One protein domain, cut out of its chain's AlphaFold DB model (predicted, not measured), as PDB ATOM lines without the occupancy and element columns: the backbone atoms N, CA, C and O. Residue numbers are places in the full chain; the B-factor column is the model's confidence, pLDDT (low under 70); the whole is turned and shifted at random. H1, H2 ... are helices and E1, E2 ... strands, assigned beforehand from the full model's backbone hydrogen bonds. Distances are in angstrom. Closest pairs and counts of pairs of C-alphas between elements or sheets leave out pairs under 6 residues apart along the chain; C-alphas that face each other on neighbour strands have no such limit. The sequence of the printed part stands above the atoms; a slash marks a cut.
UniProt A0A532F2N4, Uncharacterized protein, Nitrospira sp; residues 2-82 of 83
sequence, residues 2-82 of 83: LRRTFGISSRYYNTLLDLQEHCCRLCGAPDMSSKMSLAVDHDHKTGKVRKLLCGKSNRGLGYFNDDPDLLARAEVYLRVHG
ATOM      1  N   LEU A   2      37.454 -55.010  -3.464       76.19
ATOM      2  CA  LEU A   2      36.670 -54.335  -2.405       76.19
ATOM      3  C   LEU A   2      35.515 -55.151  -1.791       76.19
ATOM      4  O   LEU A   2      35.493 -55.364  -0.585       76.19
ATOM      5  N   ARG A   3      34.599 -55.673  -2.615       73.12
ATOM      6  CA  ARG A   3      33.456 -56.468  -2.133       73.12
ATOM      7  C   ARG A   3      33.858 -57.808  -1.506       73.12
ATOM      8  O   ARG A   3      33.186 -58.267  -0.596       73.12
ATOM      9  N   ARG A   4      34.930 -58.439  -1.997       75.31
ATOM     10  CA  ARG A   4      35.412 -59.742  -1.499       75.31
ATOM     11  C   ARG A   4      36.226 -59.603  -0.213       75.31
ATOM     12  O   ARG A   4      36.151 -60.482   0.626       75.31
ATOM     13  N   THR A   5      36.997 -58.524  -0.087       79.38
ATOM     14  CA  THR A   5      37.931 -58.321   1.032       79.38
ATOM     15  C   THR A   5      37.319 -57.494   2.161       79.38
ATOM     16  O   THR A   5      37.544 -57.804   3.320       79.38
ATOM     17  N   PHE A   6      36.524 -56.470   1.837       84.19
ATOM     18  CA  PHE A   6      35.995 -55.508   2.815       84.19
ATOM     19  C   PHE A   6      34.461 -55.474   2.866       84.19
ATOM     20  O   PHE A   6      33.889 -54.668   3.588       84.19
ATOM     21  N   GLY A   7      33.771 -56.279   2.052       86.88
ATOM     22  CA  GLY A   7      32.303 -56.311   2.019       86.88
ATOM     23  C   GLY A   7      31.633 -55.042   1.474       86.88
ATOM     24  O   GLY A   7      30.409 -54.944   1.516       86.88
ATOM     25  N   ILE A   8      32.390 -54.079   0.930       88.81
ATOM     26  CA  ILE A   8      31.846 -52.795   0.462       88.81
ATOM     27  C   ILE A   8      31.659 -52.728  -1.055       88.81
ATOM     28  O   ILE A   8      32.370 -53.370  -1.836       88.81
ATOM     29  N   SER A   9      30.703 -51.901  -1.479       91.38
ATOM     30  CA  SER A   9      30.510 -51.548  -2.884       91.38
ATOM     31  C   SER A   9      31.493 -50.456  -3.321       91.38
ATOM     32  O   SER A   9      31.939 -49.642  -2.511       91.38
ATOM     33  N   SER A  10      31.780 -50.383  -4.623       90.56
ATOM     34  CA  SER A  10      32.570 -49.280  -5.187       90.56
ATOM     35  C   SER A  10      31.901 -47.920  -4.963       90.56
ATOM     36  O   SER A  10      32.588 -46.929  -4.763       90.56
ATOM     37  N   ARG A  11      30.560 -47.873  -4.928       92.62
ATOM     38  CA  ARG A  11      29.812 -46.650  -4.606       92.62
ATOM     39  C   ARG A  11      30.110 -46.172  -3.187       92.62
ATOM     40  O   ARG A  11      30.381 -44.997  -3.010       92.62
ATOM     41  N   TYR A  12      30.101 -47.075  -2.204       93.00
ATOM     42  CA  TYR A  12      30.435 -46.723  -0.823       93.00
ATOM     43  C   TYR A  12      31.886 -46.241  -0.695       93.00
ATOM     44  O   TYR A  12      32.146 -45.245  -0.029       93.00
ATOM     45  N   TYR A  13      32.819 -46.907  -1.381       93.50
ATOM     46  CA  TYR A  13      34.211 -46.460  -1.454       93.50
ATOM     47  C   TYR A  13      34.330 -45.042  -2.040       93.50
ATOM     48  O   TYR A  13      34.978 -44.192  -1.437       93.50
ATOM     49  N   ASN A  14      33.655 -44.758  -3.158       92.44
ATOM     50  CA  ASN A  14      33.661 -43.426  -3.768       92.44
ATOM     51  C   ASN A  14      33.021 -42.372  -2.854       92.44
ATOM     52  O   ASN A  14      33.570 -41.293  -2.702       92.44
ATOM     53  N   THR A  15      31.935 -42.703  -2.150       94.88
ATOM     54  CA  THR A  15      31.362 -41.801  -1.139       94.88
ATOM     55  C   THR A  15      32.369 -41.470  -0.035       94.88
ATOM     56  O   THR A  15      32.435 -40.328   0.405       94.88
ATOM     57  N   LEU A  16      33.179 -42.437   0.413       93.75
ATOM     58  CA  LEU A  16      34.246 -42.164   1.378       93.75
ATOM     59  C   LEU A  16      35.369 -41.304   0.789       93.75
ATOM     60  O   LEU A  16      35.916 -40.482   1.519       93.75
ATOM     61  N   LEU A  17      35.710 -41.482  -0.492       93.38
ATOM     62  CA  LEU A  17      36.661 -40.613  -1.190       93.38
ATOM     63  C   LEU A  17      36.166 -39.166  -1.222       93.38
ATOM     64  O   LEU A  17      36.906 -38.279  -0.802       93.38
ATOM     65  N   ASP A  18      34.923 -38.949  -1.653       94.19
ATOM     66  CA  ASP A  18      34.324 -37.615  -1.768       94.19
ATOM     67  C   ASP A  18      34.256 -36.930  -0.393       94.19
ATOM     68  O   ASP A  18      34.679 -35.789  -0.233       94.19
ATOM     69  N   LEU A  19      33.816 -37.659   0.643       95.19
ATOM     70  CA  LEU A  19      33.769 -37.169   2.030       95.19
ATOM     71  C   LEU A  19      35.149 -36.857   2.626       95.19
ATOM     72  O   LEU A  19      35.233 -36.189   3.656       95.19
ATOM     73  N   GLN A  20      36.217 -37.397   2.043       95.31
ATOM     74  CA  GLN A  20      37.595 -37.141   2.452       95.31
ATOM     75  C   GLN A  20      38.322 -36.187   1.500       95.31
ATOM     76  O   GLN A  20      39.543 -36.079   1.601       95.31
ATOM     77  N   GLU A  21      37.609 -35.543   0.571       94.44
ATOM     78  CA  GLU A  21      38.189 -34.636  -0.427       94.44
ATOM     79  C   GLU A  21      39.347 -35.294  -1.194       94.44
ATOM     80  O   GLU A  21      40.381 -34.686  -1.465       94.44
ATOM     81  N   HIS A  22      39.195 -36.588  -1.496       92.69
ATOM     82  CA  HIS A  22      40.213 -37.412  -2.149       92.69
ATOM     83  C   HIS A  22      41.567 -37.437  -1.416       92.69
ATOM     84  O   HIS A  22      42.610 -37.629  -2.040       92.69
ATOM     85  N   CYS A  23      41.572 -37.272  -0.092       93.25
ATOM     86  CA  CYS A  23      42.784 -37.242   0.718       93.25
ATOM     87  C   CYS A  23      42.821 -38.360   1.767       93.25
ATOM     88  O   CYS A  23      41.804 -38.848   2.267       93.25
ATOM     89  N   CYS A  24      44.035 -38.776   2.130       94.62
ATOM     90  CA  CYS A  24      44.279 -39.689   3.240       94.62
ATOM     91  C   CYS A  24      43.737 -39.086   4.539       94.62
ATOM     92  O   CYS A  24      44.159 -38.002   4.940       94.62
ATOM     93  N   ARG A  25      42.881 -39.821   5.258       96.00
ATOM     94  CA  ARG A  25      42.296 -39.301   6.502       96.00
ATOM     95  C   ARG A  25      43.314 -39.073   7.626       96.00
ATOM     96  O   ARG A  25      43.041 -38.270   8.509       96.00
ATOM     97  N   LEU A  26      44.454 -39.772   7.608       94.31
ATOM     98  CA  LEU A  26      45.485 -39.648   8.646       94.31
ATOM     99  C   LEU A  26      46.460 -38.496   8.367       94.31
ATOM    100  O   LEU A  26      46.700 -37.678   9.242       94.31
ATOM    101  N   CYS A  27      47.055 -38.449   7.171       93.88
ATOM    102  CA  CYS A  27      48.135 -37.503   6.863       93.88
ATOM    103  C   CYS A  27      47.742 -36.382   5.894       93.88
ATOM    104  O   CYS A  27      48.592 -35.562   5.562       93.88
ATOM    105  N   GLY A  28      46.508 -36.373   5.382       93.06
ATOM    106  CA  GLY A  28      46.033 -35.367   4.427       93.06
ATOM    107  C   GLY A  28      46.650 -35.458   3.030       93.06
ATOM    108  O   GLY A  28      46.300 -34.666   2.167       93.06
ATOM    109  N   ALA A  29      47.554 -36.413   2.773       89.88
ATOM    110  CA  ALA A  29      48.146 -36.569   1.450       89.88
ATOM    111  C   ALA A  29      47.048 -36.887   0.416       89.88
ATOM    112  O   ALA A  29      46.241 -37.787   0.688       89.88
ATOM    113  N   PRO A  30      47.029 -36.211  -0.747       86.62
ATOM    114  CA  PRO A  30      46.038 -36.489  -1.776       86.62
ATOM    115  C   PRO A  30      46.174 -37.924  -2.284       86.62
ATOM    116  O   PRO A  30      47.222 -38.565  -2.124       86.62
ATOM    117  N   ASP A  31      45.138 -38.410  -2.956       76.25
ATOM    118  CA  ASP A  31      45.210 -39.588  -3.814       76.25
ATOM    119  C   ASP A  31      46.106 -39.271  -5.033       76.25
ATOM    120  O   ASP A  31      45.663 -38.978  -6.140       76.25
ATOM    121  N   MET A  32      47.419 -39.214  -4.782       64.00
ATOM    122  CA  MET A  32      48.446 -38.641  -5.664       64.00
ATOM    123  C   MET A  32      48.817 -39.541  -6.841       64.00
ATOM    124  O   MET A  32      49.785 -39.265  -7.550       64.00
ATOM    125  N   SER A  33      48.107 -40.644  -7.066       52.56
ATOM    126  CA  SER A  33      48.422 -41.482  -8.210       52.56
ATOM    127  C   SER A  33      47.184 -42.079  -8.843       52.56
ATOM    128  O   SER A  33      46.463 -42.868  -8.246       52.56
ATOM    129  N   SER A  34      47.073 -41.847 -10.145       51.25
ATOM    130  CA  SER A  34      46.237 -42.594 -11.085       51.25
ATOM    131  C   SER A  34      46.464 -44.123 -11.067       51.25
ATOM    132  O   SER A  34      45.814 -44.845 -11.819       51.25
ATOM    133  N   LYS A  35      47.378 -44.634 -10.222       52.09
ATOM    134  CA  LYS A  35      47.742 -46.049 -10.058       52.09
ATOM    135  C   LYS A  35      47.639 -46.599  -8.624       52.09
ATOM    136  O   LYS A  35      47.645 -47.818  -8.481       52.09
ATOM    137  N   MET A  36      47.551 -45.778  -7.576       57.44
ATOM    138  CA  MET A  36      47.366 -46.242  -6.192       57.44
ATOM    139  C   MET A  36      46.227 -45.497  -5.522       57.44
ATOM    140  O   MET A  36      46.446 -44.467  -4.900       57.44
ATOM    141  N   SER A  37      45.045 -46.098  -5.596       81.19
ATOM    142  CA  SER A  37      43.884 -45.714  -4.802       81.19
ATOM    143  C   SER A  37      44.196 -45.795  -3.303       81.19
ATOM    144  O   SER A  37      44.942 -46.683  -2.866       81.19
ATOM    145  N   LEU A  38      43.597 -44.910  -2.504       91.19
ATOM    146  CA  LEU A  38      43.661 -45.006  -1.044       91.19
ATOM    147  C   LEU A  38      43.224 -46.404  -0.553       91.19
ATOM    148  O   LEU A  38      42.250 -46.998  -1.015       91.19
ATOM    149  N   ALA A  39      43.966 -46.944   0.409       92.00
ATOM    150  CA  ALA A  39      43.665 -48.212   1.052       92.00
ATOM    151  C   ALA A  39      42.447 -48.077   1.975       92.00
ATOM    152  O   ALA A  39      42.282 -47.067   2.661       92.00
ATOM    153  N   VAL A  40      41.618 -49.120   2.020       93.56
ATOM    154  CA  VAL A  40      40.487 -49.212   2.949       93.56
ATOM    155  C   VAL A  40      41.008 -49.647   4.316       93.56
ATOM    156  O   VAL A  40      41.358 -50.813   4.507       93.56
ATOM    157  N   ASP A  41      41.043 -48.713   5.259       93.69
ATOM    158  CA  ASP A  41      41.290 -49.013   6.666       93.69
ATOM    159  C   ASP A  41      40.024 -49.617   7.282       93.69
ATOM    160  O   ASP A  41      38.905 -49.120   7.091       93.69
ATOM    161  N   HIS A  42      40.192 -50.721   7.998       91.81
ATOM    162  CA  HIS A  42      39.102 -51.465   8.605       91.81
ATOM    163  C   HIS A  42      39.566 -52.098   9.907       91.81
ATOM    164  O   HIS A  42      40.733 -52.409  10.107       91.81
ATOM    165  N   ASP A  43      38.619 -52.289  10.807       88.06
ATOM    166  CA  ASP A  43      38.887 -52.967  12.057       88.06
ATOM    167  C   ASP A  43      39.093 -54.472  11.829       88.06
ATOM    168  O   ASP A  43      38.196 -55.153  11.333       88.06
ATOM    169  N   HIS A  44      40.256 -55.005  12.210       83.81
ATOM    170  CA  HIS A  44      40.599 -56.413  11.988       83.81
ATOM    171  C   HIS A  44      39.780 -57.407  12.834       83.81
ATOM    172  O   HIS A  44      39.777 -58.598  12.528       83.81
ATOM    173  N   LYS A  45      39.070 -56.954  13.882       86.19
ATOM    174  CA  LYS A  45      38.218 -57.814  14.724       86.19
ATOM    175  C   LYS A  45      36.782 -57.866  14.212       86.19
ATOM    176  O   LYS A  45      36.155 -58.919  14.225       86.19
ATOM    177  N   THR A  46      36.251 -56.722  13.787       87.69
ATOM    178  CA  THR A  46      34.836 -56.565  13.404       87.69
ATOM    179  C   THR A  46      34.614 -56.487  11.896       87.69
ATOM    180  O   THR A  46      33.478 -56.568  11.439       87.69
ATOM    181  N   GLY A  47      35.671 -56.278  11.108       86.00
ATOM    182  CA  GLY A  47      35.591 -56.019   9.670       86.00
ATOM    183  C   GLY A  47      34.998 -54.650   9.317       86.00
ATOM    184  O   GLY A  47      34.828 -54.338   8.139       86.00
ATOM    185  N   LYS A  48      34.664 -53.814  10.312       90.38
ATOM    186  CA  LYS A  48      34.022 -52.520  10.079       90.38
ATOM    187  C   LYS A  48      35.000 -51.566   9.400       90.38
ATOM    188  O   LYS A  48      36.046 -51.236   9.959       90.38
ATOM    189  N   VAL A  49      34.623 -51.080   8.218       93.88
ATOM    190  CA  VAL A  49      35.381 -50.045   7.505       93.88
ATOM    191  C   VAL A  49      35.404 -48.762   8.327       93.88
ATOM    192  O   VAL A  49      34.363 -48.276   8.777       93.88
ATOM    193  N   ARG A  50      36.607 -48.219   8.499       94.50
ATOM    194  CA  ARG A  50      36.867 -46.963   9.191       94.50
ATOM    195  C   ARG A  50      36.941 -45.841   8.159       94.50
ATOM    196  O   ARG A  50      35.964 -45.113   7.969       94.50
ATOM    197  N   LYS A  51      38.085 -45.693   7.486       95.94
ATOM    198  CA  LYS A  51      38.408 -44.567   6.593       95.94
ATOM    199  C   LYS A  51      39.301 -45.008   5.436       95.94
ATOM    200  O   LYS A  51      39.709 -46.162   5.363       95.94
ATOM    201  N   LEU A  52      39.584 -44.094   4.514       95.62
ATOM    202  CA  LEU A  52      40.561 -44.328   3.454       95.62
ATOM    203  C   LEU A  52      41.903 -43.698   3.823       95.62
ATOM    204  O   LEU A  52      41.971 -42.513   4.162       95.62
ATOM    205  N   LEU A  53      42.966 -44.492   3.754       94.69
ATOM    206  CA  LEU A  53      44.321 -44.101   4.133       94.69
ATOM    207  C   LEU A  53      45.287 -44.313   2.971       94.69
ATOM    208  O   LEU A  53      45.145 -45.247   2.189       94.69
ATOM    209  N   CYS A  54      46.331 -43.493   2.864       92.69
ATOM    210  CA  CYS A  54      47.404 -43.800   1.925       92.69
ATOM    211  C   CYS A  54      48.161 -45.053   2.395       92.69
ATOM    212  O   CYS A  54      48.214 -45.367   3.587       92.69
ATOM    213  N   GLY A  55      48.812 -45.760   1.469       90.12
ATOM    214  CA  GLY A  55      49.510 -47.007   1.798       90.12
ATOM    215  C   GLY A  55      50.644 -46.851   2.823       90.12
ATOM    216  O   GLY A  55      51.028 -47.833   3.454       90.12
ATOM    217  N   LYS A  56      51.199 -45.643   3.006       91.31
ATOM    218  CA  LYS A  56      52.194 -45.360   4.057       91.31
ATOM    219  C   LYS A  56      51.533 -45.309   5.434       91.31
ATOM    220  O   LYS A  56      51.952 -46.042   6.320       91.31
ATOM    221  N   SER A  57      50.484 -44.502   5.579       92.94
ATOM    222  CA  SER A  57      49.721 -44.369   6.824       92.94
ATOM    223  C   SER A  57      49.105 -45.697   7.256       92.94
ATOM    224  O   SER A  57      49.263 -46.083   8.406       92.94
ATOM    225  N   ASN A  58      48.486 -46.429   6.322       93.00
ATOM    226  CA  ASN A  58      47.848 -47.712   6.620       93.00
ATOM    227  C   ASN A  58      48.845 -48.749   7.164       93.00
ATOM    228  O   ASN A  58      48.593 -49.398   8.171       93.00
ATOM    229  N   ARG A  59      50.021 -48.876   6.532       91.88
ATOM    230  CA  ARG A  59      51.086 -49.764   7.030       91.88
ATOM    231  C   ARG A  59      51.695 -49.267   8.336       91.88
ATOM    232  O   ARG A  59      52.043 -50.084   9.175       91.88
ATOM    233  N   GLY A  60      51.812 -47.949   8.499       93.50
ATOM    234  CA  GLY A  60      52.277 -47.330   9.736       93.50
ATOM    235  C   GLY A  60      51.456 -47.784  10.939       93.50
ATOM    236  O   GLY A  60      52.040 -48.266  11.900       93.50
ATOM    237  N   LEU A  61      50.122 -47.719  10.850       93.12
ATOM    238  CA  LEU A  61      49.229 -48.214  11.909       93.12
ATOM    239  C   LEU A  61      49.443 -49.710  12.190       93.12
ATOM    240  O   LEU A  61      49.609 -50.100  13.345       93.12
ATOM    241  N   GLY A  62      49.569 -50.520  11.134       91.75
ATOM    242  CA  GLY A  62      49.849 -51.952  11.262       91.75
ATOM    243  C   GLY A  62      51.178 -52.273  11.959       91.75
ATOM    244  O   GLY A  62      51.237 -53.220  12.737       91.75
ATOM    245  N   TYR A  63      52.237 -51.478  11.757       94.00
ATOM    246  CA  TYR A  63      53.513 -51.664  12.470       94.00
ATOM    247  C   TYR A  63      53.426 -51.376  13.970       94.00
ATOM    248  O   TYR A  63      54.254 -51.868  14.735       94.00
ATOM    249  N   PHE A  64      52.419 -50.614  14.388       94.56
ATOM    250  CA  PHE A  64      52.095 -50.404  15.793       94.56
ATOM    251  C   PHE A  64      50.977 -51.336  16.277       94.56
ATOM    252  O   PHE A  64      50.412 -51.094  17.335       94.56
ATOM    253  N   ASN A  65      50.663 -52.407  15.537       91.00
ATOM    254  CA  ASN A  65      49.639 -53.406  15.869       91.00
ATOM    255  C   ASN A  65      48.244 -52.820  16.142       91.00
ATOM    256  O   ASN A  65      47.484 -53.390  16.924       91.00
ATOM    257  N   ASP A  66      47.918 -51.676  15.535       88.38
ATOM    258  CA  ASP A  66      46.700 -50.916  15.837       88.38
ATOM    259  C   ASP A  66      46.536 -50.589  17.345       88.38
ATOM    260  O   ASP A  66      45.418 -50.370  17.816       88.38
ATOM    261  N   ASP A  67      47.643 -50.559  18.102       93.06
ATOM    262  CA  ASP A  67      47.685 -50.310  19.545       93.06
ATOM    263  C   ASP A  67      47.860 -48.801  19.826       93.06
ATOM    264  O   ASP A  67      48.936 -48.237  19.568       93.06
ATOM    265  N   PRO A  68      46.826 -48.119  20.361       93.38
ATOM    266  CA  PRO A  68      46.896 -46.691  20.652       93.38
ATOM    267  C   PRO A  68      47.932 -46.349  21.733       93.38
ATOM    268  O   PRO A  68      48.545 -45.283  21.655       93.38
ATOM    269  N   ASP A  69      48.190 -47.241  22.693       97.19
ATOM    270  CA  ASP A  69      49.157 -47.001  23.771       97.19
ATOM    271  C   ASP A  69      50.595 -47.100  23.248       97.19
ATOM    272  O   ASP A  69      51.499 -46.371  23.678       97.19
ATOM    273  N   LEU A  70      50.841 -47.989  22.283       96.75
ATOM    274  CA  LEU A  70      52.125 -48.052  21.592       96.75
ATOM    275  C   LEU A  70      52.344 -46.827  20.690       96.75
ATOM    276  O   LEU A  70      53.445 -46.271  20.683       96.75
ATOM    277  N   LEU A  71      51.303 -46.369  19.988       95.75
ATOM    278  CA  LEU A  71      51.355 -45.141  19.186       95.75
ATOM    279  C   LEU A  71      51.648 -43.902  20.040       95.75
ATOM    280  O   LEU A  71      52.506 -43.104  19.666       95.75
ATOM    281  N   ALA A  72      51.003 -43.765  21.199       96.44
ATOM    282  CA  ALA A  72      51.255 -42.659  22.120       96.44
ATOM    283  C   ALA A  72      52.716 -42.641  22.604       96.44
ATOM    284  O   ALA A  72      53.361 -41.593  22.643       96.44
ATOM    285  N   ARG A  73      53.294 -43.813  22.900       97.31
ATOM    286  CA  ARG A  73      54.721 -43.921  23.245       97.31
ATOM    287  C   ARG A  73      55.633 -43.530  22.080       97.31
ATOM    288  O   ARG A  73      56.627 -42.839  22.300       97.31
ATOM    289  N   ALA A  74      55.301 -43.937  20.854       96.06
ATOM    290  CA  ALA A  74      56.052 -43.552  19.661       96.06
ATOM    291  C   ALA A  74      55.987 -42.037  19.398       96.06
ATOM    292  O   ALA A  74      56.999 -41.439  19.034       96.06
ATOM    293  N   GLU A  75      54.833 -41.405  19.633       96.00
ATOM    294  CA  GLU A  75      54.679 -39.948  19.567       96.00
ATOM    295  C   GLU A  75      55.623 -39.251  20.553       96.00
ATOM    296  O   GLU A  75      56.392 -38.378  20.151       96.00
ATOM    297  N   VAL A  76      55.609 -39.659  21.828       97.75
ATOM    298  CA  VAL A  76      56.495 -39.095  22.859       97.75
ATOM    299  C   VAL A  76      57.962 -39.265  22.465       97.75
ATOM    300  O   VAL A  76      58.726 -38.303  22.520       97.75
ATOM    301  N   TYR A  77      58.349 -40.455  22.002       97.50
ATOM    302  CA  TYR A  77      59.711 -40.721  21.542       97.50
ATOM    303  C   TYR A  77      60.128 -39.782  20.398       97.50
ATOM    304  O   TYR A  77      61.214 -39.204  20.436       97.50
ATOM    305  N   LEU A  78      59.257 -39.576  19.403       97.12
ATOM    306  CA  LEU A  78      59.513 -38.664  18.284       97.12
ATOM    307  C   LEU A  78      59.559 -37.196  18.709       97.12
ATOM    308  O   LEU A  78      60.323 -36.434  18.131       97.12
ATOM    309  N   ARG A  79      58.795 -36.779  19.722       96.75
ATOM    310  CA  ARG A  79      58.893 -35.407  20.249       96.75
ATOM    311  C   ARG A  79      60.253 -35.121  20.892       96.75
ATOM    312  O   ARG A  79      60.684 -33.975  20.873       96.75
ATOM    313  N   VAL A  80      60.918 -36.139  21.444       97.75
ATOM    314  CA  VAL A  80      62.228 -36.004  22.108       97.75
ATOM    315  C   VAL A  80      63.397 -36.225  21.141       97.75
ATOM    316  O   VAL A  80      64.408 -35.538  21.234       97.75
ATOM    317  N   HIS A  81      63.272 -37.182  20.218       97.56
ATOM    318  CA  HIS A  81      64.374 -37.650  19.362       97.56
ATOM    319  C   HIS A  81      64.119 -37.469  17.859       97.56
ATOM    320  O   HIS A  81      64.890 -37.967  17.035       97.56
ATOM    321  N   GLY A  82      63.015 -36.817  17.491       88.44
ATOM    322  CA  GLY A  82      62.673 -36.502  16.109       88.44
ATOM    323  C   GLY A  82      63.709 -35.594  15.453       88.44
ATOM    324  O   GLY A  82      64.467 -34.898  16.126       88.44
TER     325      GLY A  82
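What this domain is: This is residues 2 to 82 of the 83 residues of an uncharacterized protein of Nitrospira sp (UniProt A0A532F2N4). A two-stranded hairpin, E1 and E2, stands in the middle of a row of parts, with helix H2 on its E2 side and helix H3 on its E1 side. Beyond H3 comes the longest helix, H4, whose residues 75 to 81 stick out together with residue 82, while the short H1 sits at the other end of the row, near where H2 begins. A long loop, residues 20 to 38, runs from H2 round the end of the hairpin where E1 begins. The printed part has 81 residues, with four named helices and two named strands in the order H1, H2, E1, E2, H3, H4; the class is mostly helix and the sheet, E1 - E2, is antiparallel. The whole is only just compact, close to loose, with a radius of gyration of the C-alphas of 14.1 A and spans of 43 by 29 by 20 A.

How they stand to each other: Start at H1, residues 2 to 5, and go on to H2, residues 10 to 19: they are close but not clearly touching, and their closest C-alphas, those of Leu 2 and Ser 10, are 7.1 A apart. Next find the hairpin of E1, residues 39 to 42, and E2, residues 49 to 53, antiparallel with 149 degrees between their directions. Look there for N 39 and O 53, 2.7 A apart, and N 50 and O 41, 2.8 A apart, both within hydrogen-bond range. The closest C-alphas of H2 and E2 are those of Leu 16 and Leu 52, 7.0 A apart. For E1 and H3, residues 55 to 63, they are those of Ala 39 and Gly 55, 6.0 A apart. H3 and H4, residues 68 to 81, are near each other, with 5 pairs of C-alphas within 10 A. H2 and H3 are apart. In H2, H3 and H4 every O i to N i+4 pair is within hydrogen-bond range; H1 is too short for such a pair, and its one O i to N i+3 pair is not within range.

Where its parts are: Find C-alpha 2 at (36.670, -54.335, -2.405), where H1 begins; it ends at Thr 5. H2 runs from Ser 10 to Leu 19, 14.1 A. E1 begins at C-alpha 39, at (43.665, -48.212, 1.052), and runs 9.4 A to His 42; E2 runs 11.3 A from Val 49 to Leu 53. H3 runs 12.3 A from Gly 55 to Tyr 63. H4 runs 19.7 A from Pro 68 to C-alpha 81 at (64.374, -37.650, 19.362).

The domain as a whole: The two C-alphas farthest apart, those of Arg 11 and Val 80, are 43.3 A apart. Without residues 75 to 82, which stand free, the body spans 36 by 27 by 20 A. The printed part has no cut, and the link from H2 to E1, 19 residues, is long. The mean pLDDT of the printed part is 89.4; look at residues 32 to 36 for the values under 70.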